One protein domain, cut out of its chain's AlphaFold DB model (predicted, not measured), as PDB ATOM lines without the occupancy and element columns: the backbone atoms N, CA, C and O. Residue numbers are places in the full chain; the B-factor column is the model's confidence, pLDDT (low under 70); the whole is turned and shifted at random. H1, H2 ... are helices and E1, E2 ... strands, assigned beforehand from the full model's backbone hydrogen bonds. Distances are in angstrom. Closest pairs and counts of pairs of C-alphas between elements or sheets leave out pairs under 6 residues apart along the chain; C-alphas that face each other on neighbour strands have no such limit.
ATOM      1  N   ASP A  68     273.113 307.046 318.989       90.38
ATOM      2  CA  ASP A  68     272.802 308.481 319.008       90.38
ATOM      3  C   ASP A  68     271.831 308.874 317.878       90.38
ATOM      4  O   ASP A  68     271.221 309.938 317.941       90.38
ATOM      5  N   ASP A  69     271.675 308.012 316.867       91.12
ATOM      6  CA  ASP A  69     270.769 308.225 315.737       91.12
ATOM      7  C   ASP A  69     269.364 307.648 315.994       91.12
ATOM      8  O   ASP A  69     268.451 307.904 315.215       91.12
ATOM      9  N   VAL A  70     269.175 306.873 317.069       91.44
ATOM     10  CA  VAL A  70     267.870 306.307 317.443       91.44
ATOM     11  C   VAL A  70     267.022 307.387 318.113       91.44
ATOM     12  O   VAL A  70     267.433 307.949 319.133       91.44
ATOM     13  N   THR A  71     265.833 307.652 317.567       90.50
ATOM     14  CA  THR A  71     264.924 308.703 318.051       90.50
ATOM     15  C   THR A  71     263.819 308.161 318.949       90.50
ATOM     16  O   THR A  71     263.526 308.785 319.968       90.50
ATOM     17  N   PHE A  72     263.269 306.982 318.653       92.06
ATOM     18  CA  PHE A  72     262.243 306.356 319.484       92.06
ATOM     19  C   PHE A  72     262.844 305.353 320.478       92.06
ATOM     20  O   PHE A  72     263.308 304.273 320.106       92.06
ATOM     21  N   TRP A  73     262.846 305.734 321.757       93.44
ATOM     22  CA  TRP A  73     263.327 304.924 322.874       93.44
ATOM     23  C   TRP A  73     262.179 304.498 323.781       93.44
ATOM     24  O   TRP A  73     261.365 305.325 324.170       93.44
ATOM     25  N   THR A  74     262.176 303.230 324.178       92.00
ATOM     26  CA  THR A  74     261.202 302.658 325.107       92.00
ATOM     27  C   THR A  74     261.879 302.222 326.402       92.00
ATOM     28  O   THR A  74     263.074 301.903 326.437       92.00
ATOM     29  N   GLY A  75     261.113 302.194 327.490       89.62
ATOM     30  CA  GLY A  75     261.620 301.815 328.805       89.62
ATOM     31  C   GLY A  75     262.593 302.829 329.418       89.62
ATOM     32  O   GLY A  75     262.942 303.860 328.846       89.62
ATOM     33  N   VAL A  76     263.051 302.520 330.630       88.75
ATOM     34  CA  VAL A  76     263.926 303.387 331.428       88.75
ATOM     35  C   VAL A  76     265.045 302.577 332.068       88.75
ATOM     36  O   VAL A  76     264.849 301.435 332.478       88.75
ATOM     37  N   GLY A  77     266.228 303.178 332.195       91.50
ATOM     38  CA  GLY A  77     267.351 302.569 332.904       91.50
ATOM     39  C   GLY A  77     268.716 302.900 332.313       91.50
ATOM     40  O   GLY A  77     268.844 303.618 331.315       91.50
ATOM     41  N   ALA A  78     269.755 302.408 332.984       93.31
ATOM     42  CA  ALA A  78     271.144 302.679 332.637       93.31
ATOM     43  C   ALA A  78     271.643 301.844 331.452       93.31
ATOM     44  O   ALA A  78     272.513 302.318 330.719       93.31
ATOM     45  N   ASN A  79     271.112 300.631 331.270       96.62
ATOM     46  CA  ASN A  79     271.454 299.789 330.129       96.62
ATOM     47  C   ASN A  79     270.618 300.185 328.910       96.62
ATOM     48  O   ASN A  79     269.496 300.678 329.052       96.62
ATOM     49  N   ARG A  80     271.154 299.938 327.716       96.06
ATOM     50  CA  ARG A  80     270.463 300.187 326.449       96.06
ATOM     51  C   ARG A  80     270.726 299.104 325.407       96.06
ATOM     52  O   ARG A  80     271.796 298.501 325.388       96.06
ATOM     53  N   ALA A  81     269.769 298.910 324.516       96.81
ATOM     54  CA  ALA A  81     269.854 298.049 323.345       96.81
ATOM     55  C   ALA A  81     268.982 298.639 322.232       96.81
ATOM     56  O   ALA A  81     268.211 299.569 322.480       96.81
ATOM     57  N   ALA A  82     269.126 298.133 321.013       96.19
ATOM     58  CA  ALA A  82     268.279 298.514 319.892       96.19
ATOM     59  C   ALA A  82     267.826 297.281 319.120       96.19
ATOM     60  O   ALA A  82     268.553 296.291 319.023       96.19
ATOM     61  N   ILE A  83     266.626 297.375 318.558       96.94
ATOM     62  CA  ILE A  83     266.029 296.354 317.708       96.94
ATOM     63  C   ILE A  83     265.775 296.944 316.324       96.94
ATOM     64  O   ILE A  83     265.166 298.005 316.200       96.94
ATOM     65  N   ALA A  84     266.265 296.266 315.290       95.19
ATOM     66  CA  ALA A  84     266.060 296.622 313.893       95.19
ATOM     67  C   ALA A  84     265.140 295.595 313.222       95.19
ATOM     68  O   ALA A  84     265.397 294.392 313.306       95.19
ATOM     69  N   ILE A  85     264.082 296.046 312.549       96.25
ATOM     70  CA  ILE A  85     263.109 295.167 311.887       96.25
ATOM     71  C   ILE A  85     263.051 295.484 310.394       96.25
ATOM     72  O   ILE A  85     262.864 296.630 309.991       96.25
ATOM     73  N   ASP A  86     263.215 294.448 309.575       93.81
ATOM     74  CA  ASP A  86     263.242 294.517 308.115       93.81
ATOM     75  C   ASP A  86     262.270 293.491 307.504       93.81
ATOM     76  O   ASP A  86     262.515 292.280 307.513       93.81
ATOM     77  N   TRP A  87     261.155 293.980 306.954       92.44
ATOM     78  CA  TRP A  87     260.111 293.173 306.306       92.44
ATOM     79  C   TRP A  87     260.490 292.690 304.897       92.44
ATOM     80  O   TRP A  87     259.802 291.852 304.301       92.44
ATOM     81  N   THR A  88     261.572 293.214 304.335       75.50
ATOM     82  CA  THR A  88     261.996 292.996 302.953       75.50
ATOM     83  C   THR A  88     263.508 292.845 302.934       75.50
ATOM     84  O   THR A  88     264.223 293.758 302.527       75.50
ATOM     85  N   SER A  89     264.004 291.685 303.378       61.25
ATOM     86  CA  SER A  89     265.450 291.447 303.448       61.25
ATOM     87  C   SER A  89     266.201 291.934 302.195       61.25
ATOM     88  O   SER A  89     265.912 291.542 301.064       61.25
ATOM     89  N   ALA A  90     267.213 292.775 302.423       48.00
ATOM     90  CA  ALA A  90     268.242 293.168 301.459       48.00
ATOM     91  C   ALA A  90     267.774 293.892 300.175       48.00
ATOM     92  O   ALA A  90     268.303 293.631 299.087       48.00
ATOM     93  N   SER A  91     266.872 294.872 300.286       49.56
ATOM     94  CA  SER A  91     266.778 295.946 299.283       49.56
ATOM     95  C   SER A  91     267.630 297.155 299.687       49.56
ATOM     96  O   SER A  91     267.875 297.376 300.860       49.56
ATOM     97  N   SER A  92     268.099 297.951 298.717       51.56
ATOM     98  CA  SER A  92     268.716 299.277 298.965       51.56
ATOM     99  C   SER A  92     267.694 300.423 298.926       51.56
ATOM    100  O   SER A  92     268.060 301.588 299.065       51.56
ATOM    101  N   THR A  93     266.427 300.091 298.660       53.47
ATOM    102  CA  THR A  93     265.317 301.045 298.533       53.47
ATOM    103  C   THR A  93     264.382 301.033 299.727       53.47
ATOM    104  O   THR A  93     263.655 302.004 299.907       53.47
ATOM    105  N   ASP A  94     264.416 299.955 300.507       70.12
ATOM    106  CA  ASP A  94     263.523 299.741 301.635       70.12
ATOM    107  C   ASP A  94     264.350 299.933 302.908       70.12
ATOM    108  O   ASP A  94     265.538 299.580 302.953       70.12
ATOM    109  N   ALA A  95     263.744 300.593 303.890       77.81
ATOM    110  CA  ALA A  95     264.406 300.979 305.122       77.81
ATOM    111  C   ALA A  95     263.897 300.101 306.259       77.81
ATOM    112  O   ALA A  95     262.698 300.071 306.533       77.81
ATOM    113  N   ALA A  96     264.814 299.395 306.916       91.12
ATOM    114  CA  ALA A  96     264.507 298.769 308.188       91.12
ATOM    115  C   ALA A  96     264.223 299.847 309.238       91.12
ATOM    116  O   ALA A  96     264.873 300.892 309.241       91.12
ATOM    117  N   LEU A  97     263.293 299.582 310.146       94.44
ATOM    118  CA  LEU A  97     262.979 300.488 311.247       94.44
ATOM    119  C   LEU A  97     263.747 300.085 312.504       94.44
ATOM    120  O   LEU A  97     263.929 298.894 312.761       94.44
ATOM    121  N   VAL A  98     264.210 301.075 313.270       95.69
ATOM    122  CA  VAL A  98     264.985 300.867 314.499       95.69
ATOM    123  C   VAL A  98     264.336 301.551 315.692       95.69
ATOM    124  O   VAL A  98     264.160 302.767 315.688       95.69
ATOM    125  N   TRP A  99     264.111 300.776 316.751       97.44
ATOM    126  CA  TRP A  99     263.695 301.259 318.065       97.44
ATOM    127  C   TRP A  99     264.802 301.026 319.090       97.44
ATOM    128  O   TRP A  99     265.578 300.069 318.992       97.44
ATOM    129  N   GLY A 100     264.867 301.892 320.094       96.75
ATOM    130  CA  GLY A 100     265.744 301.750 321.247       96.75
ATOM    131  C   GLY A 100     264.987 301.233 322.465       96.75
ATOM    132  O   GLY A 100     263.812 301.530 322.639       96.75
ATOM    133  N   TYR A 101     265.674 300.509 323.342       97.69
ATOM    134  CA  TYR A 101     265.133 300.030 324.611       97.69
ATOM    135  C   TYR A 101     266.111 300.283 325.756       97.69
ATOM    136  O   TYR A 101     267.319 300.063 325.611       97.69
ATOM    137  N   ARG A 102     265.600 300.735 326.903       97.38
ATOM    138  CA  ARG A 102     266.361 300.961 328.137       97.38
ATOM    139  C   ARG A 102     265.804 300.146 329.289       97.38
ATOM    140  O   ARG A 102     264.596 300.012 329.447       97.38
ATOM    141  N   TRP A 103     266.708 299.644 330.126       96.94
ATOM    142  CA  TRP A 103     266.341 298.869 331.308       96.94
ATOM    143  C   TRP A 103     267.390 298.973 332.417       96.94
ATOM    144  O   TRP A 103     268.550 299.331 332.193       96.94
ATOM    145  N   ASP A 104     266.984 298.580 333.621       94.44
ATOM    146  CA  ASP A 104     267.871 298.287 334.744       94.44
ATOM    147  C   ASP A 104     267.768 296.805 335.130       94.44
ATOM    148  O   ASP A 104     266.738 296.157 334.958       94.44
ATOM    149  N   GLY A 105     268.836 296.250 335.706       96.25
ATOM    150  CA  GLY A 105     268.839 294.863 336.176       96.25
ATOM    151  C   GLY A 105     268.930 293.837 335.041       96.25
ATOM    152  O   GLY A 105     269.791 293.952 334.169       96.25
ATOM    153  N   ALA A 106     268.109 292.787 335.116       97.44
ATOM    154  CA  ALA A 106     268.072 291.712 334.129       97.44
ATOM    155  C   ALA A 106     266.866 291.897 333.203       97.44
ATOM    156  O   ALA A 106     265.768 292.129 333.696       97.44
ATOM    157  N   ALA A 107     267.103 291.756 331.903       98.19
ATOM    158  CA  ALA A 107     266.088 291.726 330.857       98.19
ATOM    159  C   ALA A 107     266.526 290.736 329.768       98.19
ATOM    160  O   ALA A 107     267.719 290.408 329.668       98.19
ATOM    161  N   ASP A 108     265.590 290.266 328.958       98.19
ATOM    162  CA  ASP A 108     265.840 289.437 327.780       98.19
ATOM    163  C   ASP A 108     265.259 290.053 326.497       98.19
ATOM    164  O   ASP A 108     264.685 291.142 326.502       98.19
ATOM    165  N   GLY A 109     265.498 289.405 325.358       98.06
ATOM    166  CA  GLY A 109     265.033 289.912 324.069       98.06
ATOM    167  C   GLY A 109     263.507 289.966 323.948       98.06
ATOM    168  O   GLY A 109     263.008 290.751 323.146       98.06
ATOM    169  N   GLU A 110     262.753 289.150 324.702       98.12
ATOM    170  CA  GLU A 110     261.285 289.219 324.701       98.12
ATOM    171  C   GLU A 110     260.823 290.460 325.465       98.12
ATOM    172  O   GLU A 110     259.934 291.150 324.970       98.12
ATOM    173  N   ASP A 111     261.465 290.798 326.590       98.44
ATOM    174  CA  ASP A 111     261.188 292.049 327.311       98.44
ATOM    175  C   ASP A 111     261.354 293.269 326.392       98.44
ATOM    176  O   ASP A 111     260.475 294.126 326.338       98.44
ATOM    177  N   MET A 112     262.448 293.326 325.621       98.50
ATOM    178  CA  MET A 112     262.670 294.407 324.649       98.50
ATOM    179  C   MET A 112     261.627 294.410 323.533       98.50
ATOM    180  O   MET A 112     261.065 295.461 323.238       98.50
ATOM    181  N   LEU A 113     261.356 293.257 322.910       98.50
ATOM    182  CA  LEU A 113     260.368 293.164 321.832       98.50
ATOM    183  C   LEU A 113     258.988 293.632 322.310       98.50
ATOM    184  O   LEU A 113     258.342 294.425 321.634       98.50
ATOM    185  N   ARG A 114     258.554 293.184 323.492       97.75
ATOM    186  CA  ARG A 114     257.264 293.573 324.075       97.75
ATOM    187  C   ARG A 114     257.216 295.037 324.482       97.75
ATOM    188  O   ARG A 114     256.194 295.666 324.262       97.75
ATOM    189  N   ALA A 115     258.294 295.584 325.041       96.81
ATOM    190  CA  ALA A 115     258.352 297.002 325.385       96.81
ATOM    191  C   ALA A 115     258.234 297.897 324.143       96.81
ATOM    192  O   ALA A 115     257.605 298.946 324.203       96.81
ATOM    193  N   VAL A 116     258.822 297.480 323.019       97.69
ATOM    194  CA  VAL A 116     258.693 298.193 321.742       97.69
ATOM    195  C   VAL A 116     257.285 298.063 321.165       97.69
ATOM    196  O   VAL A 116     256.709 299.073 320.781       97.69
ATOM    197  N   LEU A 117     256.706 296.859 321.167       97.25
ATOM    198  CA  LEU A 117     255.329 296.622 320.712       97.25
ATOM    199  C   LEU A 117     254.295 297.422 321.524       97.25
ATOM    200  O   LEU A 117     253.415 298.048 320.952       97.25
ATOM    201  N   ALA A 118     254.448 297.479 322.848       92.94
ATOM    202  CA  ALA A 118     253.554 298.251 323.711       92.94
ATOM    203  C   ALA A 118     253.683 299.776 323.526       92.94
ATOM    204  O   ALA A 118     252.753 300.509 323.845       92.94
ATOM    205  N   ALA A 119     254.836 300.265 323.058       90.38
ATOM    206  CA  ALA A 119     255.080 301.695 322.858       90.38
ATOM    207  C   ALA A 119     254.704 302.182 321.461       90.38
ATOM    208  O   ALA A 119     254.268 303.320 321.299       90.38
ATOM    209  N   ASP A 120     254.899 301.347 320.443       93.81
ATOM    210  CA  ASP A 120     254.561 301.686 319.071       93.81
ATOM    211  C   ASP A 120     253.234 301.037 318.689       93.81
ATOM    212  O   ASP A 120     253.196 299.885 318.263       93.81
ATOM    213  N   SER A 121     252.144 301.802 318.790       91.56
ATOM    214  CA  SER A 121     250.792 301.349 318.435       91.56
ATOM    215  C   SER A 121     250.637 300.912 316.975       91.56
ATOM    216  O   SER A 121     249.592 300.378 316.609       91.56
ATOM    217  N   ARG A 122     251.643 301.166 316.133       94.62
ATOM    218  CA  ARG A 122     251.680 300.727 314.739       94.62
ATOM    219  C   ARG A 122     252.378 299.385 314.573       94.62
ATOM    220  O   ARG A 122     252.297 298.815 313.495       94.62
ATOM    221  N   LEU A 123     253.089 298.874 315.577       97.38
ATOM    222  CA  LEU A 123     253.855 297.635 315.476       97.38
ATOM    223  C   LEU A 123     253.073 296.455 316.063       97.38
ATOM    224  O   LEU A 123     252.567 296.506 317.178       97.38
ATOM    225  N   PHE A 124     253.035 295.346 315.324       98.25
ATOM    226  CA  PHE A 124     252.282 294.150 315.698       98.25
ATOM    227  C   PHE A 124     253.138 292.895 315.564       98.25
ATOM    228  O   PHE A 124     253.976 292.798 314.666       98.25
ATOM    229  N   ALA A 125     252.908 291.885 316.404       98.56
ATOM    230  CA  ALA A 125     253.634 290.619 316.319       98.56
ATOM    231  C   ALA A 125     252.759 289.391 316.594       98.56
ATOM    232  O   ALA A 125     252.036 289.320 317.589       98.56
ATOM    233  N   LYS A 126     252.906 288.367 315.748       98.44
ATOM    234  CA  LYS A 126     252.481 286.996 316.046       98.44
ATOM    235  C   LYS A 126     253.642 286.228 316.657       98.44
ATOM    236  O   LYS A 126     254.700 286.101 316.036       98.44
ATOM    237  N   ILE A 127     253.427 285.654 317.832       98.31
ATOM    238  CA  ILE A 127     254.439 284.884 318.556       98.31
ATOM    239  C   ILE A 127     253.900 283.529 319.008       98.31
ATOM    240  O   ILE A 127     252.694 283.296 319.075       98.31
ATOM    241  N   SER A 128     254.810 282.623 319.341       97.69
ATOM    242  CA  SER A 128     254.473 281.317 319.893       97.69
ATOM    243  C   SER A 128     254.221 281.359 321.398       97.69
ATOM    244  O   SER A 128     254.769 282.191 322.118       97.69
ATOM    245  N   GLU A 129     253.519 280.345 321.900       96.44
ATOM    246  CA  GLU A 129     253.678 279.919 323.296       96.44
ATOM    247  C   GLU A 129     255.150 279.542 323.581       96.44
ATOM    248  O   GLU A 129     255.844 279.073 322.665       96.44
ATOM    249  N   PRO A 130     255.654 279.688 324.823       95.00
ATOM    250  CA  PRO A 130     257.036 279.355 325.155       95.00
ATOM    251  C   PRO A 130     257.417 277.914 324.787       95.00
ATOM    252  O   PRO A 130     256.806 276.941 325.241       95.00
ATOM    253  N   GLY A 131     258.465 277.778 323.976       94.00
ATOM    254  CA  GLY A 131     259.029 276.503 323.551       94.00
ATOM    255  C   GLY A 131     260.358 276.157 324.239       94.00
ATOM    256  O   GLY A 131     260.832 276.872 325.121       94.00
ATOM    257  N   PRO A 132     261.020 275.060 323.819       94.00
ATOM    258  CA  PRO A 132     262.297 274.617 324.394       94.00
ATOM    259  C   PRO A 132     263.465 275.596 324.223       94.00
ATOM    260  O   PRO A 132     264.468 275.461 324.920       94.00
ATOM    261  N   LEU A 133     263.357 276.530 323.275       94.88
ATOM    262  CA  LEU A 133     264.368 277.545 322.984       94.88
ATOM    263  C   LEU A 133     263.870 278.961 323.308       94.88
ATOM    264  O   LEU A 133     264.510 279.914 322.892       94.88
ATOM    265  N   GLY A 134     262.755 279.106 324.028       96.62
ATOM    266  CA  GLY A 134     262.049 280.375 324.197       96.62
ATOM    267  C   GLY A 134     260.861 280.507 323.241       96.62
ATOM    268  O   GLY A 134     260.441 279.517 322.630       96.62
ATOM    269  N   ILE A 135     260.293 281.708 323.142       97.12
ATOM    270  CA  ILE A 135     259.238 282.006 322.164       97.12
ATOM    271  C   ILE A 135     259.822 282.072 320.748       97.12
ATOM    272  O   ILE A 135     261.017 282.298 320.559       97.12
ATOM    273  N   SER A 136     258.989 281.886 319.737       96.12
ATOM    274  CA  SER A 136     259.325 282.145 318.337       96.12
ATOM    275  C   SER A 136     258.470 283.286 317.804       96.12
ATOM    276  O   SER A 136     257.310 283.411 318.190       96.12
ATOM    277  N   VAL A 137     259.042 284.102 316.921       97.50
ATOM    278  CA  VAL A 137     258.318 285.155 316.202       97.50
ATOM    279  C   VAL A 137     257.869 284.577 314.865       97.50
ATOM    280  O   VAL A 137     258.696 284.188 314.042       97.50
ATOM    281  N   TRP A 138     256.557 284.472 314.677       96.44
ATOM    282  CA  TRP A 138     255.957 283.951 313.451       96.44
ATOM    283  C   TRP A 138     255.776 285.038 312.412       96.44
ATOM    284  O   TRP A 138     256.041 284.800 311.237       96.44
ATOM    285  N   GLY A 139     255.329 286.215 312.842       97.62
ATOM    286  CA  GLY A 139     255.009 287.322 311.961       97.62
ATOM    287  C   GLY A 139     255.172 288.661 312.654       97.62
ATOM    288  O   GLY A 139     254.977 288.755 313.863       97.62
ATOM    289  N   ILE A 140     255.525 289.679 311.879       98.19
ATOM    290  CA  ILE A 140     255.600 291.064 312.342       98.19
ATOM    291  C   ILE A 140     254.826 291.919 311.341       98.19
ATOM    292  O   ILE A 140     254.953 291.729 310.124       98.19
ATOM    293  N   GLY A 141     254.005 292.824 311.855       97.00
ATOM    294  CA  GLY A 141     253.193 293.777 311.112       97.00
ATOM    295  C   GLY A 141     253.512 295.211 311.489       97.00
ATOM    296  O   GLY A 141     253.997 295.453 312.591       97.00
ATOM    297  N   TYR A 142     253.263 296.131 310.566       96.00
ATOM    298  CA  TYR A 142     253.430 297.556 310.786       96.00
ATOM    299  C   TYR A 142     252.346 298.351 310.048       96.00
ATOM    300  O   TYR A 142     252.200 298.174 308.836       96.00
ATOM    301  N   ASP A 143     251.623 299.199 310.782       93.38
ATOM    302  CA  ASP A 143     250.733 300.239 310.251       93.38
ATOM    303  C   ASP A 143     251.603 301.367 309.679       93.38
ATOM    304  O   ASP A 143     252.222 302.151 310.408       93.38
ATOM    305  N   ALA A 144     251.777 301.349 308.360       89.56
ATOM    306  CA  ALA A 144     252.825 302.125 307.703       89.56
ATOM    307  C   ALA A 144     252.382 303.539 307.319       89.56
ATOM    308  O   ALA A 144     253.240 304.413 307.140       89.56
ATOM    309  N   ASP A 145     251.080 303.763 307.166       85.56
ATOM    310  CA  ASP A 145     250.500 305.073 306.897       85.56
ATOM    311  C   ASP A 145     249.938 305.763 308.155       85.56
ATOM    312  O   ASP A 145     249.575 306.940 308.067       85.56
ATOM    313  N   ASP A 146     250.021 305.104 309.321       86.38
ATOM    314  CA  ASP A 146     249.666 305.621 310.654       86.38
ATOM    315  C   ASP A 146     248.200 306.072 310.705       86.38
ATOM    316  O   ASP A 146     247.859 307.142 311.229       86.38
ATOM    317  N   ASP A 147     247.319 305.275 310.095       82.94
ATOM    318  CA  ASP A 147     245.883 305.546 310.031       82.94
ATOM    319  C   ASP A 147     245.102 304.942 311.220       82.94
ATOM    320  O   ASP A 147     243.932 305.288 311.449       82.94
ATOM    321  N   GLY A 148     245.782 304.132 312.042       82.88
ATOM    322  CA  GLY A 148     245.271 303.497 313.255       82.88
ATOM    323  C   GLY A 148     244.543 302.175 312.996       82.88
ATOM    324  O   GLY A 148     243.768 301.730 313.853       82.88
ATOM    325  N   GLY A 149     244.731 301.577 311.819       85.06
ATOM    326  CA  GLY A 149     243.894 300.519 311.265       85.06
ATOM    327  C   GLY A 149     244.605 299.223 310.873       85.06
ATOM    328  O   GLY A 149     244.342 298.715 309.791       85.06
ATOM    329  N   PHE A 150     245.380 298.577 311.751       94.00
ATOM    330  CA  PHE A 150     246.013 297.295 311.399       94.00
ATOM    331  C   PHE A 150     245.098 296.065 311.575       94.00
ATOM    332  O   PHE A 150     244.570 295.792 312.660       94.00
ATOM    333  N   ALA A 151     244.955 295.246 310.527       96.56
ATOM    334  CA  ALA A 151     244.254 293.958 310.587       96.56
ATOM    335  C   ALA A 151     244.743 292.963 309.524       96.56
ATOM    336  O   ALA A 151     245.193 293.349 308.445       96.56
ATOM    337  N   LEU A 152     244.587 291.661 309.795       97.81
ATOM    338  CA  LEU A 152     245.028 290.581 308.903       97.81
ATOM    339  C   LEU A 152     243.869 289.792 308.283       97.81
ATOM    340  O   LEU A 152     242.806 289.611 308.882       97.81
ATOM    341  N   SER A 153     244.100 289.271 307.077       97.88
ATOM    342  CA  SER A 153     243.123 288.511 306.283       97.88
ATOM    343  C   SER A 153     242.680 287.184 306.903       97.88
ATOM    344  O   SER A 153     241.601 286.688 306.570       97.88
ATOM    345  N   ASP A 154     243.464 286.633 307.827       96.25
ATOM    346  CA  ASP A 154     243.143 285.418 308.582       96.25
ATOM    347  C   ASP A 154     242.307 285.687 309.847       96.25
ATOM    348  O   ASP A 154     241.897 284.749 310.533       96.25
ATOM    349  N   GLY A 155     242.010 286.959 310.137       96.50
ATOM    350  CA  GLY A 155     241.227 287.369 311.298       96.50
ATOM    351  C   GLY A 155     241.983 287.271 312.621       96.50
ATOM    352  O   GLY A 155     241.342 287.127 313.660       96.50
ATOM    353  N   THR A 156     243.319 287.317 312.596       97.00
ATOM    354  CA  THR A 156     244.125 287.409 313.820       97.00
ATOM    355  C   THR A 156     243.693 288.607 314.663       97.00
ATOM    356  O   THR A 156     243.634 289.732 314.172       97.00
ATOM    357  N   GLU A 157     243.428 288.353 315.943       96.38
ATOM    358  CA  GLU A 157     243.162 289.383 316.944       96.38
ATOM    359  C   GLU A 157     244.446 289.643 317.741       96.38
ATOM    360  O   GLU A 157     245.031 288.710 318.299       96.38
ATOM    361  N   PHE A 158     244.874 290.905 317.782       97.25
ATOM    362  CA  PHE A 158     245.985 291.372 318.610       97.25
ATOM    363  C   PHE A 158     245.449 291.936 319.929       97.25
ATOM    364  O   PHE A 158     244.329 292.454 319.985       97.25
ATOM    365  N   ASP A 159     246.225 291.804 321.000       94.44
ATOM    366  CA  ASP A 159     245.933 292.461 322.271       94.44
ATOM    367  C   ASP A 159     246.269 293.965 322.232       94.44
ATOM    368  O   ASP A 159     246.605 294.524 321.188       94.44
ATOM    369  N   ALA A 160     246.114 294.639 323.376       87.94
ATOM    370  CA  ALA A 160     246.341 296.079 323.485       87.94
ATOM    371  C   ALA A 160     247.798 296.495 323.220       87.94
ATOM    372  O   ALA A 160     248.022 297.645 322.861       87.94
ATOM    373  N   ASP A 161     248.747 295.565 323.353       92.38
ATOM    374  CA  ASP A 161     250.172 295.796 323.117       92.38
ATOM    375  C   ASP A 161     250.577 295.341 321.701       92.38
ATOM    376  O   ASP A 161     251.756 295.149 321.425       92.38
ATOM    377  N   GLY A 162     249.616 295.067 320.810       96.38
ATOM    378  CA  GLY A 162     249.892 294.615 319.446       96.38
ATOM    379  C   GLY A 162     250.366 293.159 319.348       96.38
ATOM    380  O   GLY A 162     250.932 292.758 318.326       96.38
ATOM    381  N   VAL A 163     250.143 292.326 320.373       98.44
ATOM    382  CA  VAL A 163     250.622 290.936 320.406       98.44
ATOM    383  C   VAL A 163     249.500 289.936 320.152       98.44
ATOM    384  O   VAL A 163     248.430 289.984 320.751       98.44
ATOM    385  N   ALA A 164     249.773 288.949 319.299       98.31
ATOM    386  CA  ALA A 164     248.941 287.767 319.120       98.31
ATOM    387  C   ALA A 164     249.753 286.503 319.426       98.31
ATOM    388  O   ALA A 164     250.720 286.176 318.735       98.31
ATOM    389  N   VAL A 165     249.354 285.750 320.454       97.81
ATOM    390  CA  VAL A 165     249.939 284.430 320.734       97.81
ATOM    391  C   VAL A 165     249.199 283.382 319.908       97.81
ATOM    392  O   VAL A 165     248.023 283.106 320.149       97.81
ATOM    393  N   THR A 166     249.878 282.785 318.928       96.69
ATOM    394  CA  THR A 166     249.264 281.866 317.962       96.69
ATOM    395  C   THR A 166     249.986 280.523 317.878       96.69
ATOM    396  O   THR A 166     251.127 280.337 318.316       96.69
ATOM    397  N   GLY A 167     249.306 279.553 317.256       94.12
ATOM    398  CA  GLY A 167     249.957 278.353 316.734       94.12
ATOM    399  C   GLY A 167     250.887 278.669 315.558       94.12
ATOM    400  O   GLY A 167     251.118 279.831 315.227       94.12
ATOM    401  N   LEU A 168     251.410 277.613 314.928       93.38
ATOM    402  CA  LEU A 168     252.222 277.736 313.714       93.38
ATOM    403  C   LEU A 168     251.462 278.516 312.626       93.38
ATOM    404  O   LEU A 168     250.264 278.264 312.471       93.38
ATOM    405  N   PRO A 169     252.135 279.413 311.882       91.12
ATOM    406  CA  PRO A 169     251.494 280.179 310.821       91.12
ATOM    407  C   PRO A 169     251.151 279.281 309.627       91.12
ATOM    408  O   PRO A 169     251.904 278.355 309.301       91.12
ATOM    409  N   ASP A 170     250.043 279.597 308.958       89.25
ATOM    410  CA  ASP A 170     249.686 279.012 307.660       89.25
ATOM    411  C   ASP A 170     250.497 279.644 306.498       89.25
ATOM    412  O   ASP A 170     250.591 279.051 305.424       89.25
ATOM    413  N   GLU A 171     251.170 280.781 306.748       90.50
ATOM    414  CA  GLU A 171     252.042 281.534 305.824       90.50
ATOM    415  C   GLU A 171     251.326 282.184 304.628       90.50
ATOM    416  O   GLU A 171     251.914 282.367 303.556       90.50
ATOM    417  N   ASP A 172     250.057 282.545 304.794       93.38
ATOM    418  CA  ASP A 172     249.229 283.173 303.761       93.38
ATOM    419  C   ASP A 172     248.483 284.430 304.236       93.38
ATOM    420  O   ASP A 172     247.792 285.064 303.428       93.38
ATOM    421  N   ALA A 173     248.655 284.837 305.500       95.88
ATOM    422  CA  ALA A 173     248.040 286.052 306.003       95.88
ATOM    423  C   ALA A 173     248.655 287.298 305.346       95.88
ATOM    424  O   ALA A 173     249.868 287.430 305.168       95.88
ATOM    425  N   THR A 174     247.785 288.242 305.005       95.44
ATOM    426  CA  THR A 174     248.139 289.532 304.409       95.44
ATOM    427  C   THR A 174     247.449 290.651 305.178       95.44
ATOM    428  O   THR A 174     246.367 290.408 305.723       95.44
ATOM    429  N   PRO A 175     248.003 291.871 305.173       95.56
ATOM    430  CA  PRO A 175     247.283 293.036 305.665       95.56
ATOM    431  C   PRO A 175     245.952 293.212 304.931       95.56
ATOM    432  O   PRO A 175     245.834 292.866 303.745       95.56
ATOM    433  N   LEU A 176     244.938 293.700 305.641       96.12
ATOM    434  CA  LEU A 176     243.685 294.141 305.032       96.12
ATOM    435  C   LEU A 176     243.826 295.524 304.395       96.12
ATOM    436  O   LEU A 176     243.184 295.760 303.366       96.12
ATOM    437  N   ASP A 177     244.670 296.382 304.965       90.94
ATOM    438  CA  ASP A 177     245.093 297.623 304.332       90.94
ATOM    439  C   ASP A 177     246.290 297.362 303.395       90.94
ATOM    440  O   ASP A 177     247.291 296.793 303.820       90.94
ATOM    441  N   PRO A 178     246.213 297.690 302.094       90.12
ATOM    442  CA  PRO A 178     247.330 297.492 301.175       90.12
ATOM    443  C   PRO A 178     248.552 298.387 301.433       90.12
ATOM    444  O   PRO A 178     249.609 298.076 300.871       90.12
ATOM    445  N   ASP A 179     248.416 299.478 302.189       89.94
ATOM    446  CA  ASP A 179     249.519 300.379 302.529       89.94
ATOM    447  C   ASP A 179     250.324 299.863 303.748       89.94
ATOM    448  O   ASP A 179     251.521 300.151 303.852       89.94
ATOM    449  N   ASP A 180     249.739 298.964 304.550       92.94
ATOM    450  CA  ASP A 180     250.372 298.276 305.681       92.94
ATOM    451  C   ASP A 180     251.391 297.206 305.289       92.94
ATOM    452  O   ASP A 180     251.337 296.546 304.241       92.94
ATOM    453  N   TRP A 181     252.325 296.950 306.205       94.25
ATOM    454  CA  TRP A 181     253.353 295.933 306.032       94.25
ATOM    455  C   TRP A 181     253.077 294.728 306.915       94.25
ATOM    456  O   TRP A 181     252.795 294.840 308.101       94.25
ATOM    457  N   TYR A 182     253.230 293.533 306.351       95.81
ATOM    458  CA  TYR A 182     253.221 292.305 307.135       95.81
ATOM    459  C   TYR A 182     253.986 291.197 306.432       95.81
ATOM    460  O   TYR A 182     253.930 291.044 305.203       95.81
ATOM    461  N   ARG A 183     254.699 290.403 307.228       95.75
ATOM    462  CA  ARG A 183     255.281 289.130 306.806       95.75
ATOM    463  C   ARG A 183     255.170 288.125 307.931       95.75
ATOM    464  O   ARG A 183     255.406 288.457 309.091       95.75
ATOM    465  N   GLU A 184     254.928 286.878 307.562       96.06
ATOM    466  CA  GLU A 184     255.021 285.738 308.461       96.06
ATOM    467  C   GLU A 184     255.707 284.557 307.785       96.06
ATOM    468  O   GLU A 184     255.730 284.454 306.556       96.06
ATOM    469  N   GLY A 185     256.306 283.682 308.586       94.81
ATOM    470  CA  GLY A 185     256.984 282.510 308.064       94.81
ATOM    471  C   GLY A 185     257.541 281.566 309.123       94.81
ATOM    472  O   GLY A 185     257.930 281.966 310.219       94.81
ATOM    473  N   TRP A 186     257.602 280.295 308.747       94.44
ATOM    474  CA  TRP A 186     258.279 279.208 309.441       94.44
ATOM    475  C   TRP A 186     258.745 278.070 308.512       94.44
ATOM    476  O   TRP A 186     259.743 277.402 308.792       94.44
ATOM    477  N   PHE A 187     258.030 277.817 307.412       93.38
ATOM    478  CA  PHE A 187     258.275 276.712 306.479       93.38
ATOM    479  C   PHE A 187     258.792 277.173 305.116       93.38
ATOM    480  O   PHE A 187     259.612 276.473 304.511       93.38
ATOM    481  N   THR A 188     258.328 278.320 304.620       93.69
ATOM    482  CA  THR A 188     258.724 278.880 303.320       93.69
ATOM    483  C   THR A 188     259.488 280.191 303.457       93.69
ATOM    484  O   THR A 188     260.434 280.422 302.695       93.69
ATOM    485  N   GLY A 189     259.134 281.002 304.453       93.50
ATOM    486  CA  GLY A 189     259.894 282.162 304.908       93.50
ATOM    487  C   GLY A 189     260.294 282.025 306.373       93.50
ATOM    488  O   GLY A 189     259.855 281.109 307.063       93.50
ATOM    489  N   VAL A 190     261.151 282.919 306.856       94.31
ATOM    490  CA  VAL A 190     261.522 282.981 308.273       94.31
ATOM    491  C   VAL A 190     261.870 284.409 308.668       94.31
ATOM    492  O   VAL A 190     262.483 285.142 307.892       94.31
ATOM    493  N   TRP A 191     261.523 284.780 309.895       96.19
ATOM    494  CA  TRP A 191     262.123 285.918 310.579       96.19
ATOM    495  C   TRP A 191     263.457 285.479 311.194       96.19
ATOM    496  O   TRP A 191     263.482 284.781 312.205       96.19
ATOM    497  N   SER A 192     264.567 285.826 310.540       95.19
ATOM    498  CA  SER A 192     265.917 285.521 311.036       95.19
ATOM    499  C   SER A 192     266.225 286.402 312.240       95.19
ATOM    500  O   SER A 192     266.046 287.619 312.144       95.19
ATOM    501  N   TYR A 193     266.706 285.806 313.335       96.62
ATOM    502  CA  TYR A 193     267.027 286.534 314.560       96.62
ATOM    503  C   TYR A 193     268.533 286.627 314.743       96.62
ATOM    504  O   TYR A 193     269.195 285.671 315.166       96.62
ATOM    505  N   THR A 194     269.088 287.786 314.420       95.25
ATOM    506  CA  THR A 194     270.528 288.017 314.458       95.25
ATOM    507  C   THR A 194     270.902 289.049 315.504       95.25
ATOM    508  O   THR A 194     270.146 289.967 315.804       95.25
ATOM    509  N   LEU A 195     272.082 288.866 316.089       95.06
ATOM    510  CA  LEU A 195     272.596 289.663 317.192       95.06
ATOM    511  C   LEU A 195     273.951 290.263 316.826       95.06
ATOM    512  O   LEU A 195     274.774 289.598 316.186       95.06
ATOM    513  N   ALA A 196     274.209 291.464 317.326       92.00
ATOM    514  CA  ALA A 196     275.527 292.075 317.389       92.00
ATOM    515  C   ALA A 196     275.760 292.663 318.792       92.00
ATOM    516  O   ALA A 196     274.841 293.141 319.455       92.00
ATOM    517  N   ASN A 197     277.000 292.577 319.283       79.38
ATOM    518  CA  ASN A 197     277.353 293.020 320.642       79.38
ATOM    519  C   ASN A 197     277.943 294.440 320.680       79.38
ATOM    520  O   ASN A 197     278.237 294.954 321.758       79.38
ATOM    521  N   ALA A 198     278.132 295.055 319.518       73.00
ATOM    522  CA  ALA A 198     278.428 296.464 319.333       73.00
ATOM    523  C   ALA A 198     277.732 296.945 318.052       73.00
ATOM    524  O   ALA A 198     277.048 296.167 317.390       73.00
ATOM    525  N   ASP A 199     277.905 298.228 317.725       71.69
ATOM    526  CA  ASP A 199     277.362 298.839 316.512       71.69
ATOM    527  C   ASP A 199     277.733 298.004 315.262       71.69
ATOM    528  O   ASP A 199     278.903 297.986 314.847       71.69
ATOM    529  N   PRO A 200     276.748 297.330 314.643       67.12
ATOM    530  CA  PRO A 200     276.992 296.386 313.562       67.12
ATOM    531  C   PRO A 200     277.362 297.075 312.244       67.12
ATOM    532  O   PRO A 200     277.988 296.463 311.378       67.12
ATOM    533  N   TRP A 201     277.050 298.361 312.080       69.62
ATOM    534  CA  TRP A 201     277.430 299.133 310.894       69.62
ATOM    535  C   TRP A 201     278.822 299.765 311.026       69.62
ATOM    536  O   TRP A 201     279.362 300.288 310.048       69.62
ATOM    537  N   SER A 202     279.454 299.622 312.197       62.03
ATOM    538  CA  SER A 202     280.851 299.985 312.457       62.03
ATOM    539  C   SER A 202     281.858 298.823 312.348       62.03
ATOM    540  O   SER A 202     283.061 299.049 312.506       62.03
ATOM    541  N   GLY A 203     281.402 297.609 312.002       56.12
ATOM    542  CA  GLY A 203     282.271 296.473 311.651       56.12
ATOM    543  C   GLY A 203     282.151 295.213 312.513       56.12
ATOM    544  O   GLY A 203     283.031 294.358 312.405       56.12
ATOM    545  N   ASP A 204     281.112 295.089 313.342       64.38
ATOM    546  CA  ASP A 204     280.770 293.832 314.023       64.38
ATOM    547  C   ASP A 204     279.933 292.913 313.116       64.38
ATOM    548  O   ASP A 204     279.103 293.369 312.329       64.38
ATOM    549  N   ASP A 205     280.150 291.601 313.232       82.50
ATOM    550  CA  ASP A 205     279.438 290.598 312.439       82.50
ATOM    551  C   ASP A 205     278.124 290.186 313.121       82.50
ATOM    552  O   ASP A 205     278.110 289.725 314.267       82.50
ATOM    553  N   TRP A 206     277.021 290.261 312.376       90.12
ATOM    554  CA  TRP A 206     275.742 289.690 312.791       90.12
ATOM    555  C   TRP A 206     275.835 288.172 312.943       90.12
ATOM    556  O   TRP A 206     276.313 287.462 312.055       90.12
ATOM    557  N   THR A 207     275.336 287.659 314.066       92.69
ATOM    558  CA  THR A 207     275.305 286.221 314.358       92.69
ATOM    559  C   THR A 207     273.894 285.772 314.711       92.69
ATOM    560  O   THR A 207     273.242 286.385 315.545       92.69
ATOM    561  N   GLU A 208     273.427 284.671 314.120       94.38
ATOM    562  CA  GLU A 208     272.126 284.080 314.462       94.38
ATOM    563  C   GLU A 208     272.073 283.673 315.948       94.38
ATOM    564  O   GLU A 208     272.967 282.967 316.429       94.38
ATOM    565  N   SER A 209     271.017 284.064 316.672       94.31
ATOM    566  CA  SER A 209     270.913 283.876 318.127       94.31
ATOM    567  C   SER A 209     270.864 282.409 318.564       94.31
ATOM    568  O   SER A 209     271.228 282.111 319.702       94.31
ATOM    569  N   GLN A 210     270.361 281.499 317.719       93.38
ATOM    570  CA  GLN A 210     270.062 280.084 318.040       93.38
ATOM    571  C   GLN A 210     269.054 279.861 319.190       93.38
ATOM    572  O   GLN A 210     268.708 278.718 319.494       93.38
ATOM    573  N   LEU A 211     268.582 280.935 319.816       95.19
ATOM    574  CA  LEU A 211     267.607 280.981 320.894       95.19
ATOM    575  C   LEU A 211     266.489 281.929 320.467       95.19
ATOM    576  O   LEU A 211     266.724 282.873 319.719       95.19
ATOM    577  N   GLY A 212     265.287 281.675 320.959       96.38
ATOM    578  CA  GLY A 212     264.210 282.649 320.946       96.38
ATOM    579  C   GLY A 212     264.530 283.833 321.864       96.38
ATOM    580  O   GLY A 212     265.318 283.686 322.808       96.38
ATOM    581  N   PRO A 213     263.911 285.000 321.624       97.50
ATOM    582  CA  PRO A 213     264.215 286.236 322.342       97.50
ATOM    583  C   PRO A 213     264.067 286.096 323.867       97.50
ATOM    584  O   PRO A 213     264.906 286.604 324.604       97.50
ATOM    585  N   SER A 214     263.115 285.289 324.339       97.81
ATOM    586  CA  SER A 214     262.860 285.086 325.773       97.81
ATOM    587  C   SER A 214     263.914 284.280 326.525       97.81
ATOM    588  O   SER A 214     263.964 284.271 327.749       97.81
ATOM    589  N   PHE A 215     264.776 283.557 325.810       97.31
ATOM    590  CA  PHE A 215     265.892 282.816 326.405       97.31
ATOM    591  C   PHE A 215     267.235 283.501 326.144       97.31
ATOM    592  O   PHE A 215     268.281 282.946 326.486       97.31
ATOM    593  N   ARG A 216     267.221 284.696 325.546       96.06
ATOM    594  CA  ARG A 216     268.400 285.453 325.131       96.06
ATOM    595  C   ARG A 216     268.578 286.666 326.052       96.06
ATOM    596  O   ARG A 216     267.942 287.691 325.828       96.06
ATOM    597  N   PRO A 217     269.457 286.600 327.072       96.56
ATOM    598  CA  PRO A 217     269.664 287.717 327.990       96.56
ATOM    599  C   PRO A 217     270.166 288.963 327.260       96.56
ATOM    600  O   PRO A 217     271.064 288.875 326.414       96.56
ATOM    601  N   LEU A 218     269.620 290.128 327.592       95.75
ATOM    602  CA  LEU A 218     270.121 291.405 327.103       95.75
ATOM    603  C   LEU A 218     271.414 291.796 327.812       95.75
ATOM    604  O   LEU A 218     271.624 291.528 328.996       95.75
ATOM    605  N   VAL A 219     272.293 292.439 327.052       94.06
ATOM    606  CA  VAL A 219     273.519 293.059 327.549       94.06
ATOM    607  C   VAL A 219     273.544 294.501 327.070       94.06
ATOM    608  O   VAL A 219     273.038 294.801 325.991       94.06
ATOM    609  N   ASP A 220     274.107 295.390 327.884       95.31
ATOM    610  CA  ASP A 220     274.224 296.801 327.526       95.31
ATOM    611  C   ASP A 220     275.023 296.976 326.225       95.31
ATOM    612  O   ASP A 220     276.107 296.410 326.067       95.31
ATOM    613  N   GLY A 221     274.470 297.754 325.298       93.44
ATOM    614  CA  GLY A 221     275.014 298.000 323.967       93.44
ATOM    615  C   GLY A 221     274.647 296.962 322.903       93.44
ATOM    616  O   GLY A 221     275.171 297.061 321.794       93.44
ATOM    617  N   ALA A 222     273.779 295.990 323.208       93.81
ATOM    618  CA  ALA A 222     273.353 294.980 322.241       93.81
ATOM    619  C   ALA A 222     272.508 295.562 321.096       93.81
ATOM    620  O   ALA A 222     271.708 296.479 321.292       93.81
ATOM    621  N   TRP A 223     272.669 294.962 319.921       95.00
ATOM    622  CA  TRP A 223     271.826 295.161 318.751       95.00
ATOM    623  C   TRP A 223     271.185 293.842 318.355       95.00
ATOM    624  O   TRP A 223     271.866 292.823 318.204       95.00
ATOM    625  N   ASP A 224     269.884 293.891 318.129       95.88
ATOM    626  CA  ASP A 224     269.076 292.752 317.740       95.88
ATOM    627  C   ASP A 224     268.417 293.077 316.400       95.88
ATOM    628  O   ASP A 224     268.006 294.208 316.147       95.88
ATOM    629  N   SER A 225     268.341 292.095 315.512       94.75
ATOM    630  CA  SER A 225     267.754 292.262 314.191       94.75
ATOM    631  C   SER A 225     266.765 291.148 313.905       94.75
ATOM    632  O   SER A 225     267.092 289.966 314.022       94.75
ATOM    633  N   TRP A 226     265.594 291.546 313.421       96.12
ATOM    634  CA  TRP A 226     264.613 290.681 312.788       96.12
ATOM    635  C   TRP A 226     264.541 291.026 311.309       96.12
ATOM    636  O   TRP A 226     264.088 292.103 310.939       96.12
ATOM    637  N   ALA A 227     264.979 290.109 310.452       94.81
ATOM    638  CA  ALA A 227     264.892 290.292 309.006       94.81
ATOM    639  C   ALA A 227     264.115 289.141 308.374       94.81
ATOM    640  O   ALA A 227     264.470 287.970 308.547       94.81
ATOM    641  N   PHE A 228     263.062 289.469 307.628       94.62
ATOM    642  CA  PHE A 228     262.254 288.465 306.956       94.62
ATOM    643  C   PHE A 228     262.926 287.988 305.669       94.62
ATOM    644  O   PHE A 228     263.145 288.763 304.733       94.62
ATOM    645  N   ALA A 229     263.200 286.689 305.591       92.25
ATOM    646  CA  ALA A 229     263.792 286.041 304.430       92.25
ATOM    647  C   ALA A 229     262.844 285.004 303.821       92.25
ATOM    648  O   ALA A 229     262.389 284.080 304.496       92.25
ATOM    649  N   SER A 230     262.599 285.126 302.515       91.50
ATOM    650  CA  SER A 230     261.916 284.120 301.698       91.50
ATOM    651  C   SER A 230     262.635 284.000 300.343       91.50
ATOM    652  O   SER A 230     262.697 284.987 299.604       91.50
ATOM    653  N   PRO A 231     263.226 282.838 299.992       92.12
ATOM    654  CA  PRO A 231     263.215 281.574 300.739       92.12
ATOM    655  C   PRO A 231     263.977 281.661 302.072       92.12
ATOM    656  O   PRO A 231     264.731 282.604 302.289       92.12
ATOM    657  N   ILE A 232     263.805 280.655 302.941       92.50
ATOM    658  CA  ILE A 232     264.474 280.575 304.252       92.50
ATOM    659  C   ILE A 232     265.992 280.781 304.122       92.50
ATOM    660  O   ILE A 232     266.712 279.938 303.576       92.50
ATOM    661  N   VAL A 233     266.467 281.887 304.693       90.44
ATOM    662  CA  VAL A 233     267.880 282.217 304.882       90.44
ATOM    663  C   VAL A 233     268.057 282.644 306.333       90.44
ATOM    664  O   VAL A 233     267.469 283.631 306.762       90.44
ATOM    665  N   LEU A 234     268.864 281.889 307.078       91.69
ATOM    666  CA  LEU A 234     269.280 282.256 308.434       91.69
ATOM    667  C   LEU A 234     270.532 283.135 308.382       91.69
ATOM    668  O   LEU A 234     271.321 283.039 307.438       91.69
ATOM    669  N   GLY A 235     270.736 283.954 309.409       91.31
ATOM    670  CA  GLY A 235     271.765 284.987 309.428       91.31
ATOM    671  C   GLY A 235     271.395 286.237 308.625       91.31
ATOM    672  O   GLY A 235     272.267 287.073 308.394       91.31
ATOM    673  N   ALA A 236     270.144 286.367 308.168       90.81
ATOM    674  CA  ALA A 236     269.679 287.604 307.555       90.81
ATOM    675  C   ALA A 236     269.573 288.702 308.625       90.81
ATOM    676  O   ALA A 236     269.225 288.438 309.777       90.81
ATOM    677  N   PHE A 237     269.883 289.934 308.237       90.62
ATOM    678  CA  PHE A 237     269.854 291.083 309.133       90.62
ATOM    679  C   PHE A 237     269.387 292.341 308.404       90.62
ATOM    680  O   PHE A 237     269.537 292.453 307.181       90.62
ATOM    681  N   ALA A 238     268.839 293.272 309.180       90.62
ATOM    682  CA  ALA A 238     268.270 294.526 308.718       90.62
ATOM    683  C   ALA A 238     269.267 295.362 307.896       90.62
ATOM    684  O   ALA A 238     270.421 295.554 308.293       90.62
ATOM    685  N   GLN A 239     268.818 295.873 306.746       86.38
ATOM    686  CA  GLN A 239     269.586 296.787 305.892       86.38
ATOM    687  C   GLN A 239     268.977 298.195 305.872       86.38
ATOM    688  O   GLN A 239     267.783 298.370 306.086       86.38
ATOM    689  N   ASN A 240     269.812 299.197 305.573       86.12
ATOM    690  CA  ASN A 240     269.445 300.623 305.511       86.12
ATOM    691  C   ASN A 240     268.569 301.071 306.695       86.12
ATOM    692  O   ASN A 240     267.467 301.579 306.482       86.12
ATOM    693  N   PRO A 241     269.029 300.852 307.937       89.12
ATOM    694  CA  PRO A 241     268.232 301.189 309.103       89.12
ATOM    695  C   PRO A 241     267.928 302.690 309.132       89.12
ATOM    696  O   PRO A 241     268.815 303.522 308.927       89.12
ATOM    697  N   VAL A 242     266.685 303.033 309.424       91.50
ATOM    698  CA  VAL A 242     266.247 304.377 309.802       91.50
ATOM    699  C   VAL A 242     265.617 304.298 311.181       91.50
ATOM    700  O   VAL A 242     265.094 303.256 311.579       91.50
ATOM    701  N   ALA A 243     265.695 305.388 311.935       92.19
ATOM    702  CA  ALA A 243     265.056 305.428 313.236       92.19
ATOM    703  C   ALA A 243     263.543 305.347 313.035       92.19
ATOM    704  O   ALA A 243     262.992 306.039 312.175       92.19
ATOM    705  N   ALA A 244     262.887 304.485 313.805       92.44
ATOM    706  CA  ALA A 244     261.455 304.601 313.972       92.44
ATOM    707  C   ALA A 244     261.181 305.942 314.656       92.44
ATOM    708  O   ALA A 244     261.866 306.300 315.614       92.44
TER     709      ALA A 244
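This is residues 68 to 244 of the 347 residues of an uncharacterized protein of Pirellulales bacterium (UniProt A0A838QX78). Little regular structure, with long loops, surrounds a sandwich of two sheets partly face to face, E1 E3 E2 E9 E8 and E6 E4 E5 E7, their strands crossed; helix H1 packs on the larger sheet and E4. The 177 printed residues, 62 in named elements, run E1 E2 E3 H1 E4 E5 E6 E7 E8 E9; both sheets are mixed, the class mostly strand. The whole is compact, radius of gyration of the C-alphas 14.9 A, spans 40 by 36 by 31 A.

The larger, strongly twisted sheet runs E1, residues 73 to 75, E3, 97 to 103, E2, 79 to 86, E9, 222 to 229, E8, 190 to 196. In parallel E2 and E9, N 84 and O 224 are within hydrogen-bond range, 2.8 A. H1, residues 109 to 119, its O i to N i+4 pairs each within range, is on one face, making two layers, helix over sheet, at a height of 8.4 A over the sheet; C-alphas 101 and 112 are the closest of E3 and H1, 6.1 A. The other sheet runs E6, 163 to 165, E4, 123 to 127, E5, 137 to 142, E7, 181 to 184. E5 and E8 touch, closest C-alphas 137 and 191, 6.8 A.

E1 begins at C-alpha 73 (263.327, 304.924, 322.874); E9 ends at C-alpha 229 (263.792, 286.041, 304.430). E2 measures 24.1 A.

The printed part has no cut. Links E5 to E6, E6 to E7 and E8 to E9 are long. Residues 89 to 93 and 200 to 204 have pLDDT under 70.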